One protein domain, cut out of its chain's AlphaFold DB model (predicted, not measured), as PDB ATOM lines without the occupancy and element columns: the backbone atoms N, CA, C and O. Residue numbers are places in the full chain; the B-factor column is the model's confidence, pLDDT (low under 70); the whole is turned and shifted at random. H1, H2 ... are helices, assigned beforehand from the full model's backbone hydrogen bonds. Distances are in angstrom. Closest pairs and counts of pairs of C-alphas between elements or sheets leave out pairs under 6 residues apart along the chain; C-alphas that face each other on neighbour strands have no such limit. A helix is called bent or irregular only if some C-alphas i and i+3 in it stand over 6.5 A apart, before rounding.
ATOM      1  N   GLY A  36     182.502 124.935 -82.895       51.25
ATOM      2  CA  GLY A  36     182.015 123.953 -81.934       51.25
ATOM      3  C   GLY A  36     180.646 123.378 -82.272       51.25
ATOM      4  O   GLY A  36     179.898 123.043 -81.367       51.25
ATOM      5  N   CYS A  37     180.280 123.249 -83.552       52.97
ATOM      6  CA  CYS A  37     179.034 122.568 -83.919       52.97
ATOM      7  C   CYS A  37     179.186 121.066 -83.723       52.97
ATOM      8  O   CYS A  37     179.535 120.331 -84.649       52.97
ATOM      9  N   ARG A  38     178.912 120.591 -82.513       69.75
ATOM     10  CA  ARG A  38     178.754 119.165 -82.281       69.75
ATOM     11  C   ARG A  38     177.356 118.793 -82.748       69.75
ATOM     12  O   ARG A  38     176.393 118.931 -82.009       69.75
ATOM     13  N   SER A  39     177.242 118.299 -83.981       72.25
ATOM     14  CA  SER A  39     175.999 117.691 -84.489       72.25
ATOM     15  C   SER A  39     175.402 116.689 -83.487       72.25
ATOM     16  O   SER A  39     174.184 116.587 -83.386       72.25
ATOM     17  N   SER A  40     176.241 116.032 -82.677       79.62
ATOM     18  CA  SER A  40     175.799 115.191 -81.565       79.62
ATOM     19  C   SER A  40     174.964 115.937 -80.520       79.62
ATOM     20  O   SER A  40     173.953 115.413 -80.085       79.62
ATOM     21  N   GLU A  41     175.342 117.151 -80.127       86.88
ATOM     22  CA  GLU A  41     174.668 117.915 -79.071       86.88
ATOM     23  C   GLU A  41     173.268 118.367 -79.492       86.88
ATOM     24  O   GLU A  41     172.300 118.108 -78.780       86.88
ATOM     25  N   ALA A  42     173.133 118.939 -80.694       87.88
ATOM     26  CA  ALA A  42     171.826 119.296 -81.249       87.88
ATOM     27  C   ALA A  42     170.901 118.069 -81.358       87.88
ATOM     28  O   ALA A  42     169.702 118.152 -81.094       87.88
ATOM     29  N   MET A  43     171.465 116.905 -81.694       90.25
ATOM     30  CA  MET A  43     170.709 115.654 -81.741       90.25
ATOM     31  C   MET A  43     170.326 115.124 -80.353       90.25
ATOM     32  O   MET A  43     169.267 114.510 -80.228       90.25
ATOM     33  N   GLU A  44     171.131 115.358 -79.315       92.19
ATOM     34  CA  GLU A  44     170.757 115.033 -77.933       92.19
ATOM     35  C   GLU A  44     169.642 115.948 -77.417       92.19
ATOM     36  O   GLU A  44     168.669 115.461 -76.842       92.19
ATOM     37  N   LEU A  45     169.720 117.255 -77.679       93.25
ATOM     38  CA  LEU A  45     168.652 118.197 -77.326       93.25
ATOM     39  C   LEU A  45     167.332 117.830 -78.011       93.25
ATOM     40  O   LEU A  45     166.287 117.791 -77.366       93.25
ATOM     41  N   TRP A  46     167.388 117.453 -79.288       92.62
ATOM     42  CA  TRP A  46     166.222 116.952 -80.009       92.62
ATOM     43  C   TRP A  46     165.595 115.709 -79.352       92.62
ATOM     44  O   TRP A  46     164.370 115.592 -79.268       92.62
ATOM     45  N   LYS A  47     166.415 114.756 -78.885       92.81
ATOM     46  CA  LYS A  47     165.912 113.566 -78.178       92.81
ATOM     47  C   LYS A  47     165.210 113.952 -76.881       92.81
ATOM     48  O   LYS A  47     164.123 113.437 -76.634       92.81
ATOM     49  N   LYS A  48     165.797 114.862 -76.097       95.44
ATOM     50  CA  LYS A  48     165.199 115.365 -74.852       95.44
ATOM     51  C   LYS A  48     163.854 116.036 -75.116       95.44
ATOM     52  O   LYS A  48     162.865 115.662 -74.499       95.44
ATOM     53  N   LEU A  49     163.794 116.938 -76.099       95.19
ATOM     54  CA  LEU A  49     162.555 117.622 -76.486       95.19
ATOM     55  C   LEU A  49     161.450 116.619 -76.858       95.19
ATOM     56  O   LEU A  49     160.297 116.768 -76.461       95.19
ATOM     57  N   ARG A  50     161.809 115.553 -77.585       92.94
ATOM     58  CA  ARG A  50     160.886 114.462 -77.928       92.94
ATOM     59  C   ARG A  50     160.421 113.675 -76.709       92.94
ATOM     60  O   ARG A  50     159.241 113.353 -76.634       92.94
ATOM     61  N   GLN A  51     161.333 113.319 -75.811       94.19
ATOM     62  CA  GLN A  51     161.007 112.568 -74.597       94.19
ATOM     63  C   GLN A  51     160.064 113.355 -73.688       94.19
ATOM     64  O   GLN A  51     159.160 112.763 -73.114       94.19
ATOM     65  N   ALA A  52     160.223 114.677 -73.640       94.12
ATOM     66  CA  ALA A  52     159.327 115.579 -72.927       94.12
ATOM     67  C   ALA A  52     157.961 115.774 -73.620       94.12
ATOM     68  O   ALA A  52     157.109 116.486 -73.108       94.12
ATOM     69  N   GLY A  53     157.734 115.197 -74.809       93.19
ATOM     70  CA  GLY A  53     156.490 115.405 -75.560       93.19
ATOM     71  C   GLY A  53     156.324 116.827 -76.114       93.19
ATOM     72  O   GLY A  53     155.252 117.174 -76.594       93.19
ATOM     73  N   LEU A  54     157.390 117.635 -76.106       93.25
ATOM     74  CA  LEU A  54     157.381 119.052 -76.491       93.25
ATOM     75  C   LEU A  54     157.641 119.275 -77.989       93.25
ATOM     76  O   LEU A  54     157.835 120.403 -78.439       93.25
ATOM     77  N   VAL A  55     157.680 118.204 -78.785       91.25
ATOM     78  CA  VAL A  55     157.878 118.302 -80.236       91.25
ATOM     79  C   VAL A  55     156.573 118.753 -80.898       91.25
ATOM     80  O   VAL A  55     155.560 118.067 -80.748       91.25
ATOM     81  N   PRO A  56     156.591 119.841 -81.692       84.75
ATOM     82  CA  PRO A  56     155.412 120.305 -82.404       84.75
ATOM     83  C   PRO A  56     154.779 119.211 -83.281       84.75
ATOM     84  O   PRO A  56     155.504 118.476 -83.972       84.75
ATOM     85  N   PRO A  57     153.437 119.116 -83.314       86.62
ATOM     86  CA  PRO A  57     152.742 118.194 -84.201       86.62
ATOM     87  C   PRO A  57     153.182 118.391 -85.656       86.62
ATOM     88  O   PRO A  57     153.268 119.512 -86.150       86.62
ATOM     89  N   GLY A  58     153.483 117.292 -86.349       83.56
ATOM     90  CA  GLY A  58     153.888 117.320 -87.760       83.56
ATOM     91  C   GLY A  58     155.369 117.618 -88.029       83.56
ATOM     92  O   GLY A  58     155.796 117.461 -89.170       83.56
ATOM     93  N   LEU A  59     156.185 117.951 -87.017       83.56
ATOM     94  CA  LEU A  59     157.607 118.281 -87.223       83.56
ATOM     95  C   LEU A  59     158.479 117.071 -87.630       83.56
ATOM     96  O   LEU A  59     159.583 117.238 -88.146       83.56
ATOM     97  N   GLY A  60     157.981 115.842 -87.462       84.62
ATOM     98  CA  GLY A  60     158.654 114.625 -87.933       84.62
ATOM     99  C   GLY A  60     160.047 114.405 -87.314       84.62
ATOM    100  O   GLY A  60     160.401 115.019 -86.312       84.62
ATOM    101  N   PRO A  61     160.851 113.453 -87.821       86.19
ATOM    102  CA  PRO A  61     162.251 113.315 -87.427       86.19
ATOM    103  C   PRO A  61     163.138 114.369 -88.120       86.19
ATOM    104  O   PRO A  61     162.849 114.741 -89.258       86.19
ATOM    105  N   PRO A  62     164.287 114.758 -87.530       85.88
ATOM    106  CA  PRO A  62     165.190 115.725 -88.143       85.88
ATOM    107  C   PRO A  62     165.660 115.260 -89.530       85.88
ATOM    108  O   PRO A  62     165.885 114.052 -89.737       85.88
ATOM    109  N   PRO A  63     165.859 116.177 -90.492       83.75
ATOM    110  CA  PRO A  63     166.377 115.846 -91.814       83.75
ATOM    111  C   PRO A  63     167.654 115.000 -91.743       83.75
ATOM    112  O   PRO A  63     168.507 115.188 -90.874       83.75
ATOM    113  N   ARG A  64     167.814 114.041 -92.669       81.94
ATOM    114  CA  ARG A  64     169.021 113.185 -92.729       81.94
ATOM    115  C   ARG A  64     170.301 114.011 -92.851       81.94
ATOM    116  O   ARG A  64     171.321 113.636 -92.280       81.94
ATOM    117  N   ALA A  65     170.208 115.148 -93.539       77.94
ATOM    118  CA  ALA A  65     171.288 116.107 -93.682       77.94
ATOM    119  C   ALA A  65     171.843 116.582 -92.333       77.94
ATOM    120  O   ALA A  65     173.029 116.833 -92.261       77.94
ATOM    121  N   LEU A  66     171.053 116.635 -91.255       80.31
ATOM    122  CA  LEU A  66     171.526 117.076 -89.935       80.31
ATOM    123  C   LEU A  66     172.047 115.926 -89.060       80.31
ATOM    124  O   LEU A  66     172.760 116.174 -88.093       80.31
ATOM    125  N   ARG A  67     171.725 114.674 -89.412       80.19
ATOM    126  CA  ARG A  67     172.057 113.469 -88.630       80.19
ATOM    127  C   ARG A  67     173.424 112.855 -88.947       80.19
ATOM    128  O   ARG A  67     173.949 112.107 -88.133       80.19
ATOM    129  N   GLY A  68     173.949 113.079 -90.153       72.19
ATOM    130  CA  GLY A  68     175.182 112.431 -90.630       72.19
ATOM    131  C   GLY A  68     176.463 113.193 -90.281       72.19
ATOM    132  O   GLY A  68     176.422 114.233 -89.643       72.19
ATOM    133  N   VAL A  69     177.609 112.757 -90.795       65.75
ATOM    134  CA  VAL A  69     178.826 113.593 -90.861       65.75
ATOM    135  C   VAL A  69     178.768 114.441 -92.145       65.75
ATOM    136  O   VAL A  69     178.249 113.954 -93.155       65.75
ATOM    137  N   PRO A  70     179.196 115.718 -92.147       64.25
ATOM    138  CA  PRO A  70     179.353 116.499 -93.375       64.25
ATOM    139  C   PRO A  70     180.214 115.768 -94.407       64.25
ATOM    140  O   PRO A  70     181.327 115.366 -94.082       64.25
ATOM    141  N   PRO A  71     179.753 115.615 -95.662       62.28
ATOM    142  CA  PRO A  71     180.572 115.021 -96.716       62.28
ATOM    143  C   PRO A  71     181.776 115.895 -97.115       62.28
ATOM    144  O   PRO A  71     182.628 115.426 -97.866       62.28
ATOM    145  N   ALA A  72     181.870 117.131 -96.606       56.47
ATOM    146  CA  ALA A  72     182.888 118.119 -96.967       56.47
ATOM    147  C   ALA A  72     184.337 117.600 -96.861       56.47
ATOM    148  O   ALA A  72     185.153 117.931 -97.715       56.47
ATOM    149  N   GLU A  73     184.655 116.714 -95.908       54.19
ATOM    150  CA  GLU A  73     186.009 116.138 -95.782       54.19
ATOM    151  C   GLU A  73     186.412 115.218 -96.950       54.19
ATOM    152  O   GLU A  73     187.599 115.011 -97.192       54.19
ATOM    153  N   LYS A  74     185.449 114.664 -97.699       55.81
ATOM    154  CA  LYS A  74     185.715 113.652 -98.739       55.81
ATOM    155  C   LYS A  74     185.709 114.208-100.161       55.81
ATOM    156  O   LYS A  74     186.333 113.624-101.043       55.81
ATOM    157  N   VAL A  75     185.060 115.350-100.392       57.47
ATOM    158  CA  VAL A  75     184.899 115.920-101.742       57.47
ATOM    159  C   VAL A  75     186.228 116.415-102.321       57.47
ATOM    160  O   VAL A  75     186.499 116.188-103.499       57.47
ATOM    161  N   GLY A  76     187.107 116.991-101.490       57.84
ATOM    162  CA  GLY A  76     188.445 117.420-101.923       57.84
ATOM    163  C   GLY A  76     189.314 116.273-102.456       57.84
ATOM    164  O   GLY A  76     190.137 116.486-103.342       57.84
ATOM    165  N   GLN A  77     189.083 115.046-101.975       57.06
ATOM    166  CA  GLN A  77     189.772 113.837-102.432       57.06
ATOM    167  C   GLN A  77     189.099 113.227-103.672       57.06
ATOM    168  O   GLN A  77     189.780 112.723-104.560       57.06
ATOM    169  N   ALA A  89     185.317 125.588-113.310       81.69
ATOM    170  CA  ALA A  89     184.153 124.811-112.885       81.69
ATOM    171  C   ALA A  89     184.434 124.031-111.591       81.69
ATOM    172  O   ALA A  89     183.556 123.901-110.738       81.69
ATOM    173  N   ARG A  90     185.664 123.541-111.419       80.31
ATOM    174  CA  ARG A  90     186.099 122.807-110.228       80.31
ATOM    175  C   ARG A  90     186.098 123.694-108.981       80.31
ATOM    176  O   ARG A  90     185.663 123.270-107.918       80.31
ATOM    177  N   GLU A  91     186.536 124.929-109.126       80.44
ATOM    178  CA  GLU A  91     186.650 125.960-108.099       80.44
ATOM    179  C   GLU A  91     185.252 126.432-107.713       80.44
ATOM    180  O   GLU A  91     184.942 126.522-106.528       80.44
ATOM    181  N   SER A  92     184.374 126.609-108.707       82.06
ATOM    182  CA  SER A  92     182.952 126.886-108.486       82.06
ATOM    183  C   SER A  92     182.272 125.763-107.696       82.06
ATOM    184  O   SER A  92     181.525 126.031-106.759       82.06
ATOM    185  N   LEU A  93     182.553 124.496-108.021       83.69
ATOM    186  CA  LEU A  93     182.014 123.352-107.279       83.69
ATOM    187  C   LEU A  93     182.546 123.289-105.845       83.69
ATOM    188  O   LEU A  93     181.762 123.061-104.926       83.69
ATOM    189  N   LEU A  94     183.850 123.492-105.637       80.94
ATOM    190  CA  LEU A  94     184.448 123.529-104.298       80.94
ATOM    191  C   LEU A  94     183.822 124.629-103.434       80.94
ATOM    192  O   LEU A  94     183.474 124.363-102.285       80.94
ATOM    193  N   TRP A  95     183.605 125.812-104.010       81.38
ATOM    194  CA  TRP A  95     182.919 126.913-103.341       81.38
ATOM    195  C   TRP A  95     181.474 126.547-102.968       81.38
ATOM    196  O   TRP A  95     181.087 126.689-101.813       81.38
ATOM    197  N   ILE A  96     180.691 125.971-103.893       83.94
ATOM    198  CA  ILE A  96     179.319 125.508-103.596       83.94
ATOM    199  C   ILE A  96     179.315 124.505-102.432       83.94
ATOM    200  O   ILE A  96     178.454 124.570-101.553       83.94
ATOM    201  N   TRP A  97     180.269 123.573-102.402       82.69
ATOM    202  CA  TRP A  97     180.372 122.587-101.325       82.69
ATOM    203  C   TRP A  97     180.705 123.207 -99.968       82.69
ATOM    204  O   TRP A  97     180.162 122.765 -98.953       82.69
ATOM    205  N   GLU A  98     181.573 124.216 -99.945       82.56
ATOM    206  CA  GLU A  98     181.888 124.981 -98.740       82.56
ATOM    207  C   GLU A  98     180.650 125.721 -98.217       82.56
ATOM    208  O   GLU A  98     180.289 125.568 -97.048       82.56
ATOM    209  N   GLU A  99     179.931 126.421 -99.095       84.00
ATOM    210  CA  GLU A  99     178.712 127.158 -98.750       84.00
ATOM    211  C   GLU A  99     177.600 126.232 -98.233       84.00
ATOM    212  O   GLU A  99     176.962 126.525 -97.221       84.00
ATOM    213  N   LEU A 100     177.409 125.060 -98.850       85.62
ATOM    214  CA  LEU A 100     176.484 124.035 -98.351       85.62
ATOM    215  C   LEU A 100     176.906 123.491 -96.978       85.62
ATOM    216  O   LEU A 100     176.059 123.193 -96.133       85.62
ATOM    217  N   GLY A 101     178.213 123.361 -96.738       82.62
ATOM    218  CA  GLY A 101     178.760 122.995 -95.434       82.62
ATOM    219  C   GLY A 101     178.477 124.054 -94.365       82.62
ATOM    220  O   GLY A 101     178.115 123.704 -93.238       82.62
ATOM    221  N   ASN A 102     178.599 125.332 -94.726       83.56
ATOM    222  CA  ASN A 102     178.312 126.471 -93.855       83.56
ATOM    223  C   ASN A 102     176.823 126.560 -93.517       83.56
ATOM    224  O   ASN A 102     176.475 126.613 -92.338       83.56
ATOM    225  N   LEU A 103     175.947 126.465 -94.519       86.62
ATOM    226  CA  LEU A 103     174.498 126.451 -94.310       86.62
ATOM    227  C   LEU A 103     174.086 125.313 -93.372       86.62
ATOM    228  O   LEU A 103     173.409 125.531 -92.372       86.62
ATOM    229  N   ARG A 104     174.591 124.101 -93.623       85.00
ATOM    230  CA  ARG A 104     174.326 122.950 -92.758       85.00
ATOM    231  C   ARG A 104     174.780 123.189 -91.313       85.00
ATOM    232  O   ARG A 104     174.147 122.704 -90.377       85.00
ATOM    233  N   ARG A 105     175.907 123.876 -91.111       83.88
ATOM    234  CA  ARG A 105     176.425 124.202 -89.777       83.88
ATOM    235  C   ARG A 105     175.474 125.134 -89.027       83.88
ATOM    236  O   ARG A 105     175.220 124.886 -87.850       83.88
ATOM    237  N   VAL A 106     174.946 126.141 -89.720       86.06
ATOM    238  CA  VAL A 106     173.927 127.057 -89.192       86.06
ATOM    239  C   VAL A 106     172.644 126.299 -88.860       86.06
ATOM    240  O   VAL A 106     172.143 126.436 -87.750       86.06
ATOM    241  N   ASP A 107     172.170 125.416 -89.742       88.25
ATOM    242  CA  ASP A 107     170.964 124.615 -89.487       88.25
ATOM    243  C   ASP A 107     171.092 123.747 -88.225       88.25
ATOM    244  O   ASP A 107     170.147 123.618 -87.448       88.25
ATOM    245  N   VAL A 108     172.268 123.150 -87.992       87.00
ATOM    246  CA  VAL A 108     172.532 122.362 -86.776       87.00
ATOM    247  C   VAL A 108     172.495 123.241 -85.525       87.00
ATOM    248  O   VAL A 108     171.934 122.822 -84.512       87.00
ATOM    249  N   GLN A 109     173.081 124.439 -85.578       87.62
ATOM    250  CA  GLN A 109     173.048 125.385 -84.459       87.62
ATOM    251  C   GLN A 109     171.620 125.837 -84.166       87.62
ATOM    252  O   GLN A 109     171.178 125.736 -83.024       87.62
ATOM    253  N   LEU A 110     170.886 126.248 -85.201       89.81
ATOM    254  CA  LEU A 110     169.505 126.693 -85.084       89.81
ATOM    255  C   LEU A 110     168.613 125.591 -84.507       89.81
ATOM    256  O   LEU A 110     167.827 125.852 -83.601       89.81
ATOM    257  N   LEU A 111     168.768 124.347 -84.974       89.38
ATOM    258  CA  LEU A 111     168.050 123.209 -84.404       89.38
ATOM    259  C   LEU A 111     168.354 123.048 -82.911       89.38
ATOM    260  O   LEU A 111     167.432 122.847 -82.126       89.38
ATOM    261  N   GLY A 112     169.627 123.147 -82.519       90.69
ATOM    262  CA  GLY A 112     170.030 123.104 -81.114       90.69
ATOM    263  C   GLY A 112     169.355 124.200 -80.288       90.69
ATOM    264  O   GLY A 112     168.726 123.894 -79.281       90.69
ATOM    265  N   GLN A 113     169.404 125.449 -80.756       91.88
ATOM    266  CA  GLN A 113     168.778 126.595 -80.086       91.88
ATOM    267  C   GLN A 113     167.263 126.426 -79.940       91.88
ATOM    268  O   GLN A 113     166.726 126.648 -78.859       91.88
ATOM    269  N   LEU A 114     166.579 125.984 -80.999       91.88
ATOM    270  CA  LEU A 114     165.142 125.714 -80.962       91.88
ATOM    271  C   LEU A 114     164.797 124.595 -79.975       91.88
ATOM    272  O   LEU A 114     163.786 124.684 -79.282       91.88
ATOM    273  N   CYS A 115     165.628 123.552 -79.883       92.88
ATOM    274  CA  CYS A 115     165.416 122.485 -78.910       92.88
ATOM    275  C   CYS A 115     165.628 122.971 -77.472       92.88
ATOM    276  O   CYS A 115     164.819 122.637 -76.613       92.88
ATOM    277  N   SER A 116     166.675 123.758 -77.209       94.88
ATOM    278  CA  SER A 116     166.903 124.352 -75.884       94.88
ATOM    279  C   SER A 116     165.744 125.254 -75.473       94.88
ATOM    280  O   SER A 116     165.172 125.052 -74.408       94.88
ATOM    281  N   LEU A 117     165.323 126.162 -76.358       95.31
ATOM    282  CA  LEU A 117     164.183 127.044 -76.116       95.31
ATOM    283  C   LEU A 117     162.902 126.250 -75.840       95.31
ATOM    284  O   LEU A 117     162.160 126.568 -74.918       95.31
ATOM    285  N   GLY A 118     162.638 125.197 -76.618       94.75
ATOM    286  CA  GLY A 118     161.473 124.342 -76.403       94.75
ATOM    287  C   GLY A 118     161.479 123.660 -75.032       94.75
ATOM    288  O   GLY A 118     160.431 123.567 -74.401       94.75
ATOM    289  N   LEU A 119     162.648 123.225 -74.550       96.00
ATOM    290  CA  LEU A 119     162.805 122.644 -73.213       96.00
ATOM    291  C   LEU A 119     162.596 123.687 -72.106       96.00
ATOM    292  O   LEU A 119     161.888 123.404 -71.146       96.00
ATOM    293  N   GLU A 120     163.156 124.888 -72.258       97.31
ATOM    294  CA  GLU A 120     162.954 126.003 -71.319       97.31
ATOM    295  C   GLU A 120     161.475 126.395 -71.227       97.31
ATOM    296  O   GLU A 120     160.927 126.527 -70.137       97.31
ATOM    297  N   MET A 121     160.788 126.495 -72.368       96.31
ATOM    298  CA  MET A 121     159.343 126.729 -72.400       96.31
ATOM    299  C   MET A 121     158.542 125.599 -71.743       96.31
ATOM    300  O   MET A 121     157.473 125.855 -71.197       96.31
ATOM    301  N   GLY A 122     159.024 124.356 -71.823       95.81
ATOM    302  CA  GLY A 122     158.445 123.221 -71.107       95.81
ATOM    303  C   GLY A 122     158.546 123.394 -69.595       95.81
ATOM    304  O   GLY A 122     157.529 123.331 -68.915       95.81
ATOM    305  N   ALA A 123     159.742 123.712 -69.094       96.88
ATOM    306  CA  ALA A 123     159.973 123.960 -67.672       96.88
ATOM    307  C   ALA A 123     159.119 125.124 -67.139       96.88
ATOM    308  O   ALA A 123     158.481 124.991 -66.102       96.88
ATOM    309  N   LEU A 124     159.021 126.228 -67.887       97.25
ATOM    310  CA  LEU A 124     158.166 127.361 -67.512       97.25
ATOM    311  C   LEU A 124     156.675 126.998 -67.464       97.25
ATOM    312  O   LEU A 124     155.927 127.555 -66.667       97.25
ATOM    313  N   ARG A 125     156.213 126.079 -68.324       96.12
ATOM    314  CA  ARG A 125     154.829 125.586 -68.268       96.12
ATOM    315  C   ARG A 125     154.581 124.758 -67.014       96.12
ATOM    316  O   ARG A 125     153.508 124.884 -66.443       96.12
ATOM    317  N   GLU A 126     155.539 123.927 -66.614       96.12
ATOM    318  CA  GLU A 126     155.459 123.152 -65.369       96.12
ATOM    319  C   GLU A 126     155.460 124.077 -64.145       96.12
ATOM    320  O   GLU A 126     154.615 123.923 -63.271       96.12
TER     321      GLU A 126
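This is residues 36 to 77 and 89 to 126 of the 174 residues of an uncharacterized protein of Muntiacus muntjak (UniProt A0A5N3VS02). One long helix, H4, makes the whole length of the model, and the three shorter helices H3, H2 and H1 are strung along one side of it, each packing on a different part. Between H1 and H2 the chain folds back through a long stretch with no named element, residues 52 to 63. The printed part has 80 residues with four named helices, H1, H2, H3 and H4 along the chain, and no named strand; the class is all helix. It is loose, with a radius of gyration of the C-alphas of 15.6 A, and spans 55 by 21 by 17 A.

The hub is H4, residues 89 to 126, which touches three helices. With residues 108 to 119 alone it touches H1, residues 39 to 51; the closest C-alphas, of Ala 42 and Gly 112, are 4.2 A apart. These two run the same way at a shallow tilt of 33 degrees, only just short of steep. With residues 104 to 108 alone H4 touches H2, residues 64 to 67, closest at the C-alphas of Leu 66 and Val 108, 6.2 A. With residues 94 to 101 alone it touches H3, residues 72 to 77, closest at the C-alphas of Ala 72 and Gly 101, 6.6 A, at a shallow tilt of 16 degrees, opposite ways. H1 and H2 only just touch, with 3 pairs of C-alphas within 8 A, the closest those of Ser 39 and Leu 66, 7.1 A. H3 is apart from H1 and from H2. In H1 and H4 every O i to N i+4 pair is within hydrogen-bond range; in H3 0 of 2 are, beside 1 of 3 O i to N i+3 pairs, and H2 is too short for an O i to N i+4 pair.

H4 measures 55.5 A, from C-alpha 89 at (184.153, 124.811, -112.885) to C-alpha 126 at (155.459, 123.152, -65.369). H1 measures 18.7 A and begins at C-alpha 39 at (175.999, 117.691, -84.489). H2 measures 5.1 A and H3 9.8 A; H3 is irregular, but only just: C-alphas 73 and 76 are 6.7 A apart.

The two C-alphas farthest apart are those of Ala 89 and Glu 126, 55.5 A. Residues 78 to 88, the link from H3 to H4, are cut out, with 16.2 A between C-alphas 77 and 89. The link from H1 to H2 is long, that from H2 to H3 tight. The mean pLDDT of the printed part is 83.5; residues 36 to 38 and 69 to 77 are under 70.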